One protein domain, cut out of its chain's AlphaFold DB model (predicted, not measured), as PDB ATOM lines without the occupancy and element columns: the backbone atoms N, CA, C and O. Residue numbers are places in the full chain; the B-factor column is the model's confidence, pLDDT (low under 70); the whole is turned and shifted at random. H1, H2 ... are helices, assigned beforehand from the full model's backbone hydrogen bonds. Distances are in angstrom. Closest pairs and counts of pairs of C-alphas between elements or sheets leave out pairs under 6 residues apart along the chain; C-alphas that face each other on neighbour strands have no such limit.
ATOM      1  N   ALA A  24    -108.184 -74.520 105.833       93.75
ATOM      2  CA  ALA A  24    -107.445 -73.888 106.919       93.75
ATOM      3  C   ALA A  24    -107.372 -72.357 106.749       93.75
ATOM      4  O   ALA A  24    -107.016 -71.858 105.681       93.75
ATOM      5  N   ASP A  25    -107.656 -71.616 107.819       94.69
ATOM      6  CA  ASP A  25    -107.412 -70.176 107.929       94.69
ATOM      7  C   ASP A  25    -106.256 -69.881 108.906       94.69
ATOM      8  O   ASP A  25    -105.720 -70.783 109.555       94.69
ATOM      9  N   ALA A  26    -105.846 -68.612 109.004       95.12
ATOM     10  CA  ALA A  26    -104.719 -68.210 109.849       95.12
ATOM     11  C   ALA A  26    -104.931 -68.560 111.336       95.12
ATOM     12  O   ALA A  26    -104.011 -69.061 111.987       95.12
ATOM     13  N   ASP A  27    -106.143 -68.350 111.857       95.50
ATOM     14  CA  ASP A  27    -106.491 -68.588 113.261       95.50
ATOM     15  C   ASP A  27    -106.456 -70.080 113.603       95.50
ATOM     16  O   ASP A  27    -105.982 -70.488 114.673       95.50
ATOM     17  N   TRP A  28    -106.973 -70.913 112.701       96.94
ATOM     18  CA  TRP A  28    -106.925 -72.357 112.829       96.94
ATOM     19  C   TRP A  28    -105.485 -72.858 112.752       96.94
ATOM     20  O   TRP A  28    -105.071 -73.631 113.618       96.94
ATOM     21  N   VAL A  29    -104.703 -72.383 111.777       97.56
ATOM     22  CA  VAL A  29    -103.293 -72.769 111.604       97.56
ATOM     23  C   VAL A  29    -102.468 -72.406 112.829       97.56
ATOM     24  O   VAL A  29    -101.691 -73.238 113.302       97.56
ATOM     25  N   GLU A  30    -102.657 -71.217 113.401       97.62
ATOM     26  CA  GLU A  30    -101.945 -70.816 114.613       97.62
ATOM     27  C   GLU A  30    -102.223 -71.788 115.773       97.62
ATOM     28  O   GLU A  30    -101.290 -72.261 116.435       97.62
ATOM     29  N   LYS A  31    -103.498 -72.137 115.997       97.56
ATOM     30  CA  LYS A  31    -103.919 -73.078 117.052       97.56
ATOM     31  C   LYS A  31    -103.415 -74.495 116.779       97.56
ATOM     32  O   LYS A  31    -102.935 -75.164 117.696       97.56
ATOM     33  N   ALA A  32    -103.496 -74.940 115.530       97.44
ATOM     34  CA  ALA A  32    -103.072 -76.264 115.099       97.44
ATOM     35  C   ALA A  32    -101.560 -76.447 115.255       97.44
ATOM     36  O   ALA A  32    -101.121 -77.445 115.829       97.44
ATOM     37  N   ILE A  33    -100.764 -75.453 114.853       98.06
ATOM     38  CA  ILE A  33     -99.320 -75.457 115.088       98.06
ATOM     39  C   ILE A  33     -99.017 -75.423 116.589       98.06
ATOM     40  O   ILE A  33     -98.188 -76.205 117.059       98.06
ATOM     41  N   ALA A  34     -99.691 -74.571 117.370       97.25
ATOM     42  CA  ALA A  34     -99.473 -74.507 118.815       97.25
ATOM     43  C   ALA A  34     -99.711 -75.870 119.490       97.25
ATOM     44  O   ALA A  34     -98.896 -76.306 120.308       97.25
ATOM     45  N   TRP A  35    -100.784 -76.568 119.107       96.31
ATOM     46  CA  TRP A  35    -101.047 -77.942 119.535       96.31
ATOM     47  C   TRP A  35     -99.944 -78.902 119.065       96.31
ATOM     48  O   TRP A  35     -99.420 -79.695 119.855       96.31
ATOM     49  N   ARG A  36     -99.535 -78.803 117.798       95.94
ATOM     50  CA  ARG A  36     -98.544 -79.698 117.194       95.94
ATOM     51  C   ARG A  36     -97.175 -79.610 117.862       95.94
ATOM     52  O   ARG A  36     -96.564 -80.634 118.157       95.94
ATOM     53  N   LEU A  37     -96.725 -78.404 118.204       96.31
ATOM     54  CA  LEU A  37     -95.464 -78.166 118.924       96.31
ATOM     55  C   LEU A  37     -95.495 -78.669 120.377       96.31
ATOM     56  O   LEU A  37     -94.455 -78.793 121.034       96.31
ATOM     57  N   GLN A  38     -96.686 -78.966 120.897       94.62
ATOM     58  CA  GLN A  38     -96.890 -79.538 122.220       94.62
ATOM     59  C   GLN A  38     -97.144 -81.047 122.192       94.62
ATOM     60  O   GLN A  38     -97.231 -81.642 123.269       94.62
ATOM     61  N   THR A  39     -97.196 -81.686 121.025       93.19
ATOM     62  CA  THR A  39     -97.397 -83.134 120.876       93.19
ATOM     63  C   THR A  39     -96.180 -83.820 120.248       93.19
ATOM     64  O   THR A  39     -95.269 -83.171 119.738       93.19
ATOM     65  N   GLY A  40     -96.092 -85.145 120.388       92.81
ATOM     66  CA  GLY A  40     -95.050 -85.949 119.739       92.81
ATOM     67  C   GLY A  40     -95.356 -86.179 118.265       92.81
ATOM     68  O   GLY A  40     -96.522 -86.146 117.878       92.81
ATOM     69  N   LEU A  41     -94.348 -86.439 117.431       93.31
ATOM     70  CA  LEU A  41     -94.541 -86.602 115.985       93.31
ATOM     71  C   LEU A  41     -95.476 -87.761 115.623       93.31
ATOM     72  O   LEU A  41     -96.213 -87.665 114.650       93.31
ATOM     73  N   ASP A  42     -95.462 -88.813 116.429       91.31
ATOM     74  CA  ASP A  42     -96.277 -90.023 116.314       91.31
ATOM     75  C   ASP A  42     -97.593 -89.953 117.110       91.31
ATOM     76  O   ASP A  42     -98.353 -90.922 117.153       91.31
ATOM     77  N   ALA A  43     -97.888 -88.811 117.739       87.94
ATOM     78  CA  ALA A  43     -99.128 -88.620 118.470       87.94
ATOM     79  C   ALA A  43    -100.318 -88.458 117.515       87.94
ATOM     80  O   ALA A  43    -100.239 -87.789 116.488       87.94
ATOM     81  N   CYS A  44    -101.457 -89.026 117.912       89.38
ATOM     82  CA  CYS A  44    -102.745 -88.846 117.245       89.38
ATOM     83  C   CYS A  44    -102.837 -89.385 115.799       89.38
ATOM     84  O   CYS A  44    -103.750 -89.017 115.066       89.38
ATOM     85  N   GLY A  45    -101.937 -90.291 115.394       89.75
ATOM     86  CA  GLY A  45    -102.052 -91.062 114.148       89.75
ATOM     87  C   GLY A  45    -102.348 -90.204 112.911       89.75
ATOM     88  O   GLY A  45    -101.646 -89.231 112.637       89.75
ATOM     89  N   GLU A  46    -103.403 -90.559 112.174       91.19
ATOM     90  CA  GLU A  46    -103.823 -89.851 110.955       91.19
ATOM     91  C   GLU A  46    -104.258 -88.404 111.210       91.19
ATOM     92  O   GLU A  46    -103.983 -87.534 110.390       91.19
ATOM     93  N   THR A  47    -104.846 -88.102 112.369       92.06
ATOM     94  CA  THR A  47    -105.202 -86.722 112.734       92.06
ATOM     95  C   THR A  47    -103.959 -85.839 112.823       92.06
ATOM     96  O   THR A  47    -103.965 -84.723 112.309       92.06
ATOM     97  N   GLY A  48    -102.870 -86.337 113.423       94.00
ATOM     98  CA  GLY A  48    -101.602 -85.605 113.487       94.00
ATOM     99  C   GLY A  48    -101.034 -85.314 112.096       94.00
ATOM    100  O   GLY A  48    -100.630 -84.186 111.819       94.00
ATOM    101  N   LYS A  49    -101.085 -86.302 111.194       94.69
ATOM    102  CA  LYS A  49    -100.647 -86.144 109.797       94.69
ATOM    103  C   LYS A  49    -101.513 -85.159 109.016       94.69
ATOM    104  O   LYS A  49    -100.978 -84.369 108.250       94.69
ATOM    105  N   ALA A  50    -102.828 -85.192 109.208       94.81
ATOM    106  CA  ALA A  50    -103.750 -84.273 108.550       94.81
ATOM    107  C   ALA A  50    -103.564 -82.827 109.046       94.81
ATOM    108  O   ALA A  50    -103.578 -81.901 108.240       94.81
ATOM    109  N   VAL A  51    -103.289 -82.629 110.342       96.38
ATOM    110  CA  VAL A  51    -102.878 -81.319 110.876       96.38
ATOM    111  C   VAL A  51    -101.563 -80.851 110.245       96.38
ATOM    112  O   VAL A  51    -101.461 -79.699 109.816       96.38
ATOM    113  N   ASP A  52    -100.565 -81.733 110.151       97.31
ATOM    114  CA  ASP A  52     -99.293 -81.409 109.496       97.31
ATOM    115  C   ASP A  52     -99.509 -81.018 108.026       97.31
ATOM    116  O   ASP A  52     -98.976 -80.004 107.586       97.31
ATOM    117  N   ALA A  53    -100.343 -81.753 107.287       96.94
ATOM    118  CA  ALA A  53    -100.650 -81.460 105.891       96.94
ATOM    119  C   ALA A  53    -101.324 -80.090 105.714       96.94
ATOM    120  O   ALA A  53    -100.793 -79.256 104.985       96.94
ATOM    121  N   LEU A  54    -102.429 -79.827 106.422       97.00
ATOM    122  CA  LEU A  54    -103.176 -78.569 106.285       97.00
ATOM    123  C   LEU A  54    -102.349 -77.350 106.698       97.00
ATOM    124  O   LEU A  54    -102.401 -76.306 106.051       97.00
ATOM    125  N   THR A  55    -101.556 -77.469 107.769       97.81
ATOM    126  CA  THR A  55    -100.691 -76.362 108.201       97.81
ATOM    127  C   THR A  55     -99.576 -76.093 107.193       97.81
ATOM    128  O   THR A  55     -99.309 -74.933 106.891       97.81
ATOM    129  N   LEU A  56     -98.942 -77.130 106.636       97.81
ATOM    130  CA  LEU A  56     -97.896 -76.967 105.624       97.81
ATOM    131  C   LEU A  56     -98.444 -76.440 104.296       97.81
ATOM    132  O   LEU A  56     -97.799 -75.592 103.686       97.81
ATOM    133  N   GLU A  57     -99.617 -76.907 103.868       96.81
ATOM    134  CA  GLU A  57    -100.311 -76.404 102.680       96.81
ATOM    135  C   GLU A  57    -100.611 -74.911 102.821       96.81
ATOM    136  O   GLU A  57    -100.233 -74.118 101.958       96.81
ATOM    137  N   TRP A  58    -101.197 -74.510 103.952       97.19
ATOM    138  CA  TRP A  58    -101.499 -73.108 104.213       97.19
ATOM    139  C   TRP A  58    -100.236 -72.241 104.267       97.19
ATOM    140  O   TRP A  58    -100.200 -71.169 103.667       97.19
ATOM    141  N   ILE A  59     -99.172 -72.710 104.938       97.38
ATOM    142  CA  ILE A  59     -97.881 -72.001 104.979       97.38
ATOM    143  C   ILE A  59     -97.319 -71.839 103.562       97.38
ATOM    144  O   ILE A  59     -96.845 -70.760 103.223       97.38
ATOM    145  N   ALA A  60     -97.377 -72.885 102.735       96.38
ATOM    146  CA  ALA A  60     -96.847 -72.856 101.374       96.38
ATOM    147  C   ALA A  60     -97.638 -71.918 100.444       96.38
ATOM    148  O   ALA A  60     -97.051 -71.312  99.549       96.38
ATOM    149  N   ALA A  61     -98.950 -71.794 100.659       96.12
ATOM    150  CA  ALA A  61     -99.828 -70.905  99.901       96.12
ATOM    151  C   ALA A  61     -99.846 -69.457 100.430       96.12
ATOM    152  O   ALA A  61    -100.404 -68.570  99.782       96.12
ATOM    153  N   SER A  62     -99.268 -69.204 101.609       94.62
ATOM    154  CA  SER A  62     -99.335 -67.899 102.260       94.62
ATOM    155  C   SER A  62     -98.517 -66.841 101.505       94.62
ATOM    156  O   SER A  62     -97.321 -67.034 101.285       94.62
ATOM    157  N   PRO A  63     -99.099 -65.673 101.171       91.88
ATOM    158  CA  PRO A  63     -98.349 -64.579 100.555       91.88
ATOM    159  C   PRO A  63     -97.481 -63.802 101.559       91.88
ATOM    160  O   PRO A  63     -96.643 -63.002 101.149       91.88
ATOM    161  N   VAL A  64     -97.700 -63.997 102.865       89.88
ATOM    162  CA  VAL A  64     -97.076 -63.199 103.936       89.88
ATOM    163  C   VAL A  64     -96.143 -64.008 104.830       89.88
ATOM    164  O   VAL A  64     -95.166 -63.460 105.336       89.88
ATOM    165  N   ILE A  65     -96.401 -65.305 105.018       93.44
ATOM    166  CA  ILE A  65     -95.538 -66.160 105.831       93.44
ATOM    167  C   ILE A  65     -94.455 -66.762 104.944       93.44
ATOM    168  O   ILE A  65     -94.729 -67.568 104.059       93.44
ATOM    169  N   ARG A  66     -93.198 -66.412 105.223       90.75
ATOM    170  CA  ARG A  66     -92.028 -66.984 104.555       90.75
ATOM    171  C   ARG A  66     -91.151 -67.693 105.574       90.75
ATOM    172  O   ARG A  66     -90.675 -67.086 106.527       90.75
ATOM    173  N   VAL A  67     -90.932 -68.988 105.362       93.62
ATOM    174  CA  VAL A  67     -90.062 -69.810 106.206       93.62
ATOM    175  C   VAL A  67     -88.770 -70.100 105.459       93.62
ATOM    176  O   VAL A  67     -88.773 -70.790 104.442       93.62
ATOM    177  N   GLU A  68     -87.653 -69.611 105.992       91.50
ATOM    178  CA  GLU A  68     -86.320 -69.885 105.458       91.50
ATOM    179  C   GLU A  68     -85.527 -70.775 106.413       91.50
ATOM    180  O   GLU A  68     -85.456 -70.528 107.617       91.50
ATOM    181  N   ILE A  69     -84.930 -71.842 105.877       91.81
ATOM    182  CA  ILE A  69     -84.130 -72.790 106.656       91.81
ATOM    183  C   ILE A  69     -82.798 -73.013 105.951       91.81
ATOM    184  O   ILE A  69     -82.698 -73.773 104.985       91.81
ATOM    185  N   THR A  70     -81.738 -72.431 106.503       90.62
ATOM    186  CA  THR A  70     -80.367 -72.741 106.094       90.62
ATOM    187  C   THR A  70     -79.981 -74.114 106.638       90.62
ATOM    188  O   THR A  70     -79.690 -74.274 107.823       90.62
ATOM    189  N   THR A  71     -79.961 -75.145 105.790       84.00
ATOM    190  CA  THR A  71     -79.781 -76.543 106.238       84.00
ATOM    191  C   THR A  71     -78.465 -76.777 106.995       84.00
ATOM    192  O   THR A  71     -78.418 -77.593 107.914       84.00
ATOM    193  N   ASN A  72     -77.405 -76.030 106.670       87.56
ATOM    194  CA  ASN A  72     -76.117 -76.102 107.373       87.56
ATOM    195  C   ASN A  72     -76.193 -75.629 108.832       87.56
ATOM    196  O   ASN A  72     -75.388 -76.054 109.656       87.56
ATOM    197  N   PRO A  81     -84.697 -86.176 109.530       95.12
ATOM    198  CA  PRO A  81     -85.429 -85.332 108.583       95.12
ATOM    199  C   PRO A  81     -86.881 -85.059 108.997       95.12
ATOM    200  O   PRO A  81     -87.430 -84.015 108.644       95.12
ATOM    201  N   GLU A  82     -87.486 -85.937 109.794       94.69
ATOM    202  CA  GLU A  82     -88.825 -85.788 110.369       94.69
ATOM    203  C   GLU A  82     -88.971 -84.541 111.258       94.69
ATOM    204  O   GLU A  82     -90.072 -84.020 111.419       94.69
ATOM    205  N   LEU A  83     -87.867 -83.986 111.778       96.50
ATOM    206  CA  LEU A  83     -87.880 -82.734 112.544       96.50
ATOM    207  C   LEU A  83     -88.013 -81.480 111.671       96.50
ATOM    208  O   LEU A  83     -88.130 -80.375 112.205       96.50
ATOM    209  N   LYS A  84     -88.022 -81.625 110.342       96.19
ATOM    210  CA  LYS A  84     -88.245 -80.504 109.425       96.19
ATOM    211  C   LYS A  84     -89.644 -79.912 109.593       96.19
ATOM    212  O   LYS A  84     -89.766 -78.697 109.659       96.19
ATOM    213  N   ILE A  85     -90.668 -80.759 109.709       97.25
ATOM    214  CA  ILE A  85     -92.067 -80.332 109.865       97.25
ATOM    215  C   ILE A  85     -92.249 -79.432 111.100       97.25
ATOM    216  O   ILE A  85     -92.628 -78.272 110.921       97.25
ATOM    217  N   PRO A  86     -91.897 -79.866 112.329       97.50
ATOM    218  CA  PRO A  86     -92.056 -79.014 113.505       97.50
ATOM    219  C   PRO A  86     -91.141 -77.782 113.482       97.50
ATOM    220  O   PRO A  86     -91.467 -76.785 114.121       97.50
ATOM    221  N   LEU A  87     -90.012 -77.802 112.759       97.88
ATOM    222  CA  LEU A  87     -89.185 -76.604 112.576       97.88
ATOM    223  C   LEU A  87     -89.885 -75.571 111.683       97.88
ATOM    224  O   LEU A  87     -89.940 -74.401 112.061       97.88
ATOM    225  N   ILE A  88     -90.436 -75.999 110.543       98.12
ATOM    226  CA  ILE A  88     -91.201 -75.126 109.639       98.12
ATOM    227  C   ILE A  88     -92.389 -74.523 110.383       98.12
ATOM    228  O   ILE A  88     -92.561 -73.306 110.392       98.12
ATOM    229  N   GLN A  89     -93.164 -75.369 111.059       98.25
ATOM    230  CA  GLN A  89     -94.328 -74.945 111.826       98.25
ATOM    231  C   GLN A  89     -93.938 -73.971 112.947       98.25
ATOM    232  O   GLN A  89     -94.565 -72.926 113.084       98.25
ATOM    233  N   ALA A  90     -92.872 -74.237 113.712       98.12
ATOM    234  CA  ALA A  90     -92.423 -73.313 114.756       98.12
ATOM    235  C   ALA A  90     -92.052 -71.932 114.198       98.12
ATOM    236  O   ALA A  90     -92.485 -70.923 114.753       98.12
ATOM    237  N   LEU A  91     -91.297 -71.879 113.098       97.94
ATOM    238  CA  LEU A  91     -90.927 -70.623 112.441       97.94
ATOM    239  C   LEU A  91     -92.164 -69.859 111.948       97.94
ATOM    240  O   LEU A  91     -92.311 -68.677 112.258       97.94
ATOM    241  N   ALA A  92     -93.084 -70.548 111.266       97.81
ATOM    242  CA  ALA A  92     -94.345 -69.963 110.815       97.81
ATOM    243  C   ALA A  92     -95.186 -69.423 111.982       97.81
ATOM    244  O   ALA A  92     -95.734 -68.330 111.892       97.81
ATOM    245  N   TRP A  93     -95.235 -70.139 113.108       98.00
ATOM    246  CA  TRP A  93     -95.964 -69.708 114.303       98.00
ATOM    247  C   TRP A  93     -95.388 -68.446 114.945       98.00
ATOM    248  O   TRP A  93     -96.143 -67.615 115.440       98.00
ATOM    249  N   GLY A  94     -94.061 -68.278 114.917       96.38
ATOM    250  CA  GLY A  94     -93.434 -67.020 115.329       96.38
ATOM    251  C   GLY A  94     -93.849 -65.866 114.419       96.38
ATOM    252  O   GLY A  94     -94.319 -64.835 114.897       96.38
ATOM    253  N   SER A  95     -93.774 -66.086 113.102       95.81
ATOM    254  CA  SER A  95     -94.150 -65.091 112.094       95.81
ATOM    255  C   SER A  95     -95.625 -64.675 112.190       95.81
ATOM    256  O   SER A  95     -95.905 -63.478 112.211       95.81
ATOM    257  N   LEU A  96     -96.551 -65.627 112.370       95.56
ATOM    258  CA  LEU A  96     -97.979 -65.357 112.615       95.56
ATOM    259  C   LEU A  96     -98.213 -64.457 113.836       95.56
ATOM    260  O   LEU A  96     -99.149 -63.666 113.862       95.56
ATOM    261  N   ARG A  97     -97.342 -64.562 114.841       95.12
ATOM    262  CA  ARG A  97     -97.404 -63.791 116.088       95.12
ATOM    263  C   ARG A  97     -96.547 -62.525 116.073       95.12
ATOM    264  O   ARG A  97     -96.425 -61.870 117.107       95.12
ATOM    265  N   GLY A  98     -95.942 -62.190 114.935       95.31
ATOM    266  CA  GLY A  98     -95.126 -60.989 114.780       95.31
ATOM    267  C   GLY A  98     -93.804 -61.021 115.548       95.31
ATOM    268  O   GLY A  98     -93.311 -59.963 115.933       95.31
ATOM    269  N   PHE A  99     -93.227 -62.202 115.799       93.88
ATOM    270  CA  PHE A  99     -91.909 -62.309 116.426       93.88
ATOM    271  C   PHE A  99     -90.984 -63.285 115.702       93.88
ATOM    272  O   PHE A  99     -91.406 -64.252 115.067       93.88
ATOM    273  N   GLU A 100     -89.686 -63.063 115.867       92.75
ATOM    274  CA  GLU A 100     -88.655 -63.976 115.395       92.75
ATOM    275  C   GLU A 100     -88.141 -64.845 116.533       92.75
ATOM    276  O   GLU A 100     -87.983 -64.417 117.679       92.75
ATOM    277  N   TRP A 101     -87.864 -66.103 116.217       93.31
ATOM    278  CA  TRP A 101     -87.321 -67.009 117.203       93.31
ATOM    279  C   TRP A 101     -85.812 -66.861 117.348       93.31
ATOM    280  O   TRP A 101     -85.058 -67.003 116.387       93.31
ATOM    281  N   GLU A 102     -85.344 -66.815 118.592       94.12
ATOM    282  CA  GLU A 102     -83.966 -67.199 118.871       94.12
ATOM    283  C   GLU A 102     -83.751 -68.692 118.576       94.12
ATOM    284  O   GLU A 102     -84.516 -69.561 119.014       94.12
ATOM    285  N   LYS A 103     -82.624 -69.028 117.938       92.44
ATOM    286  CA  LYS A 103     -82.248 -70.421 117.642       92.44
ATOM    287  C   LYS A 103     -82.296 -71.329 118.876       92.44
ATOM    288  O   LYS A 103     -82.750 -72.471 118.804       92.44
ATOM    289  N   LYS A 104     -81.858 -70.830 120.037       93.88
ATOM    290  CA  LYS A 104     -81.890 -71.572 121.310       93.88
ATOM    291  C   LYS A 104     -83.320 -71.933 121.726       93.88
ATOM    292  O   LYS A 104     -83.546 -73.034 122.239       93.88
ATOM    293  N   ALA A 105     -84.269 -71.030 121.500       95.31
ATOM    294  CA  ALA A 105     -85.675 -71.240 121.801       95.31
ATOM    295  C   ALA A 105     -86.310 -72.249 120.825       95.31
ATOM    296  O   ALA A 105     -86.942 -73.196 121.293       95.31
ATOM    297  N   LEU A 106     -86.010 -72.179 119.521       95.88
ATOM    298  CA  LEU A 106     -86.415 -73.221 118.556       95.88
ATOM    299  C   LEU A 106     -85.878 -74.601 118.934       95.88
ATOM    300  O   LEU A 106     -86.627 -75.574 118.961       95.88
ATOM    301  N   VAL A 107     -84.595 -74.704 119.299       96.00
ATOM    302  CA  VAL A 107     -84.011 -75.976 119.758       96.00
ATOM    303  C   VAL A 107     -84.735 -76.496 121.002       96.00
ATOM    304  O   VAL A 107     -84.947 -77.705 121.135       96.00
ATOM    305  N   LYS A 108     -85.136 -75.619 121.930       95.69
ATOM    306  CA  LYS A 108     -85.927 -76.014 123.105       95.69
ATOM    307  C   LYS A 108     -87.289 -76.578 122.686       95.69
ATOM    308  O   LYS A 108     -87.649 -77.643 123.193       95.69
ATOM    309  N   THR A 109     -87.978 -75.922 121.753       96.75
ATOM    310  CA  THR A 109     -89.265 -76.360 121.189       96.75
ATOM    311  C   THR A 109     -89.141 -77.709 120.479       96.75
ATOM    312  O   THR A 109     -89.846 -78.654 120.823       96.75
ATOM    313  N   LEU A 110     -88.162 -77.881 119.586       96.94
ATOM    314  CA  LEU A 110     -87.931 -79.162 118.906       96.94
ATOM    315  C   LEU A 110     -87.616 -80.288 119.896       96.94
ATOM    316  O   LEU A 110     -88.136 -81.397 119.788       96.94
ATOM    317  N   ARG A 111     -86.814 -80.009 120.929       95.94
ATOM    318  CA  ARG A 111     -86.545 -80.982 121.997       95.94
ATOM    319  C   ARG A 111     -87.785 -81.329 122.813       95.94
ATOM    320  O   ARG A 111     -87.816 -82.402 123.411       95.94
ATOM    321  N   GLN A 112     -88.772 -80.446 122.909       95.88
ATOM    322  CA  GLN A 112     -90.050 -80.764 123.541       95.88
ATOM    323  C   GLN A 112     -90.844 -81.760 122.694       95.88
ATOM    324  O   GLN A 112     -91.249 -82.786 123.238       95.88
ATOM    325  N   VAL A 113     -90.960 -81.522 121.386       96.62
ATOM    326  CA  VAL A 113     -91.583 -82.461 120.434       96.62
ATOM    327  C   VAL A 113     -90.891 -83.828 120.487       96.62
ATOM    328  O   VAL A 113     -91.543 -84.852 120.684       96.62
ATOM    329  N   ILE A 114     -89.553 -83.857 120.440       96.44
ATOM    330  CA  ILE A 114     -88.762 -85.100 120.514       96.44
ATOM    331  C   ILE A 114     -89.065 -85.895 121.787       96.44
ATOM    332  O   ILE A 114     -89.250 -87.101 121.718       96.44
ATOM    333  N   ARG A 115     -89.118 -85.246 122.959       95.19
ATOM    334  CA  ARG A 115     -89.392 -85.941 124.232       95.19
ATOM    335  C   ARG A 115     -90.769 -86.601 124.275       95.19
ATOM    336  O   ARG A 115     -90.952 -87.517 125.065       95.19
ATOM    337  N   LYS A 116     -91.714 -86.101 123.480       93.69
ATOM    338  CA  LYS A 116     -93.077 -86.626 123.381       93.69
ATOM    339  C   LYS A 116     -93.249 -87.618 122.230       93.69
ATOM    340  O   LYS A 116     -94.323 -88.187 122.106       93.69
ATOM    341  N   THR A 117     -92.220 -87.799 121.400       94.25
ATOM    342  CA  THR A 117     -92.234 -88.700 120.245       94.25
ATOM    343  C   THR A 117     -91.652 -90.050 120.651       94.25
ATOM    344  O   THR A 117     -90.461 -90.119 120.959       94.25
ATOM    345  N   ASN A 118     -92.432 -91.132 120.632       90.94
ATOM    346  CA  ASN A 118     -91.942 -92.449 121.075       90.94
ATOM    347  C   ASN A 118     -90.837 -92.984 120.155       90.94
ATOM    348  O   ASN A 118     -89.868 -93.589 120.624       90.94
ATOM    349  N   GLY A 119     -90.945 -92.706 118.853       88.69
ATOM    350  CA  GLY A 119     -89.930 -93.060 117.857       88.69
ATOM    351  C   GLY A 119     -88.568 -92.376 118.050       88.69
ATOM    352  O   GLY A 119     -87.572 -92.831 117.486       88.69
ATOM    353  N   LEU A 120     -88.478 -91.318 118.871       92.31
ATOM    354  CA  LEU A 120     -87.257 -90.531 119.045       92.31
ATOM    355  C   LEU A 120     -86.744 -90.542 120.482       92.31
ATOM    356  O   LEU A 120     -87.388 -90.111 121.432       92.31
ATOM    357  N   LYS A 121     -85.480 -90.934 120.648       90.75
ATOM    358  CA  LYS A 121     -84.794 -90.842 121.942       90.75
ATOM    359  C   LYS A 121     -84.037 -89.521 122.032       90.75
ATOM    360  O   LYS A 121     -82.991 -89.376 121.401       90.75
ATOM    361  N   ASN A 122     -84.486 -88.588 122.881       89.50
ATOM    362  CA  ASN A 122     -83.841 -87.271 123.057       89.50
ATOM    363  C   ASN A 122     -82.319 -87.361 123.308       89.50
ATOM    364  O   ASN A 122     -81.577 -86.516 122.821       89.50
ATOM    365  N   GLY A 123     -81.832 -88.389 124.013       89.69
ATOM    366  CA  GLY A 123     -80.391 -88.611 124.211       89.69
ATOM    367  C   GLY A 123     -79.604 -88.857 122.914       89.69
ATOM    368  O   GLY A 123     -78.470 -88.400 122.814       89.69
ATOM    369  N   ARG A 124     -80.217 -89.511 121.916       92.44
ATOM    370  CA  ARG A 124     -79.616 -89.785 120.598       92.44
ATOM    371  C   ARG A 124     -79.695 -88.584 119.659       92.44
ATOM    372  O   ARG A 124     -78.757 -88.345 118.915       92.44
ATOM    373  N   VAL A 125     -80.776 -87.807 119.737       93.25
ATOM    374  CA  VAL A 125     -80.985 -86.637 118.865       93.25
ATOM    375  C   VAL A 125     -80.189 -85.415 119.344       93.25
ATOM    376  O   VAL A 125     -79.633 -84.669 118.541       93.25
ATOM    377  N   ARG A 126     -80.087 -85.204 120.668       91.69
ATOM    378  CA  ARG A 126     -79.485 -84.000 121.278       91.69
ATOM    379  C   ARG A 126     -78.096 -83.614 120.734       91.69
ATOM    380  O   ARG A 126     -77.880 -82.411 120.572       91.69
ATOM    381  N   PRO A 127     -77.152 -84.544 120.494       92.38
ATOM    382  CA  PRO A 127     -75.820 -84.204 119.989       92.38
ATOM    383  C   PRO A 127     -75.839 -83.448 118.653       92.38
ATOM    384  O   PRO A 127     -75.036 -82.538 118.465       92.38
ATOM    385  N   TYR A 128     -76.800 -83.739 117.775       92.31
ATOM    386  CA  TYR A 128     -76.869 -83.149 116.435       92.31
ATOM    387  C   TYR A 128     -77.404 -81.709 116.408       92.31
ATOM    388  O   TYR A 128     -77.276 -81.026 115.397       92.31
ATOM    389  N   PHE A 129     -77.946 -81.203 117.523       89.19
ATOM    390  CA  PHE A 129     -78.254 -79.773 117.678       89.19
ATOM    391  C   PHE A 129     -77.025 -78.925 118.034       89.19
ATOM    392  O   PHE A 129     -77.083 -77.703 117.934       89.19
ATOM    393  N   LYS A 130     -75.943 -79.551 118.519       76.25
ATOM    394  CA  LYS A 130     -74.734 -78.862 118.995       76.25
ATOM    395  C   LYS A 130     -73.621 -78.793 117.957       76.25
ATOM    396  O   LYS A 130     -72.642 -78.093 118.190       76.25
TER     397      LYS A 130
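This is residues 24 to 72 and 81 to 130 of the 137 residues of an uncharacterized protein of Flavobacteriales bacterium (UniProt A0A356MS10). What does the model look like? Two helical hairpins, H1 with H2 and H4 with the short H5, pack on the middle helix H3 through H1, H2 and H4, mostly crossed, and H5 makes one far end. What is it made of? The printed part has 99 residues with five named helices, H1 to H5 in chain order, and no named strand: all helix. How large is it? It is compact, with a radius of gyration of the C-alphas of 13.1 A and spans of 37 by 30 by 19 A.

What comes first? H1, residues 26 to 36, and H2, residues 45 to 61, touch as a hairpin at a steep tilt of 42 degrees; their closest C-alphas, Val 29 and Thr 55, are 5.6 A apart. What does the hub touch? H3, residues 81 to 96, touches H1 (closest C-alphas Ile 33 and Gln 89, 6.0 A), and with residues 85 to 92 alone touches residues 52 to 59 of H2. With residues 83 to 90 alone it touches H4, residues 103 to 116, at a steep tilt of 55 degrees, closest C-alphas Pro 86 and Leu 110, 6.8 A. What follows? H5, residues 122 to 129, and H4 touch as a hairpin at a shallow tilt of 23 degrees, closest C-alphas Arg 115 and Asn 122, 5.8 A. Are the backbones helical? Every O i to N i+4 pair is within hydrogen-bond range in H1, H2 and H4, 10 of 12 in H3 and 1 of 4 in H5, where 3 of 5 O i to N i+3 pairs are.

Where are the anchors? C-alpha 26 of H1 is at (-104.719, -68.210, 109.849) and C-alpha 129 of H5 at (-78.254, -79.773, 117.678). How long are the longer helices? H2 measures 24.8 A, H3 23.9 A and H4 20.3 A from first to last C-alpha.

Is anything missing? Residues 73 to 80 are not printed; C-alphas 72 and 81 are 13.2 A apart. Is confidence low anywhere? No printed residue is under 70.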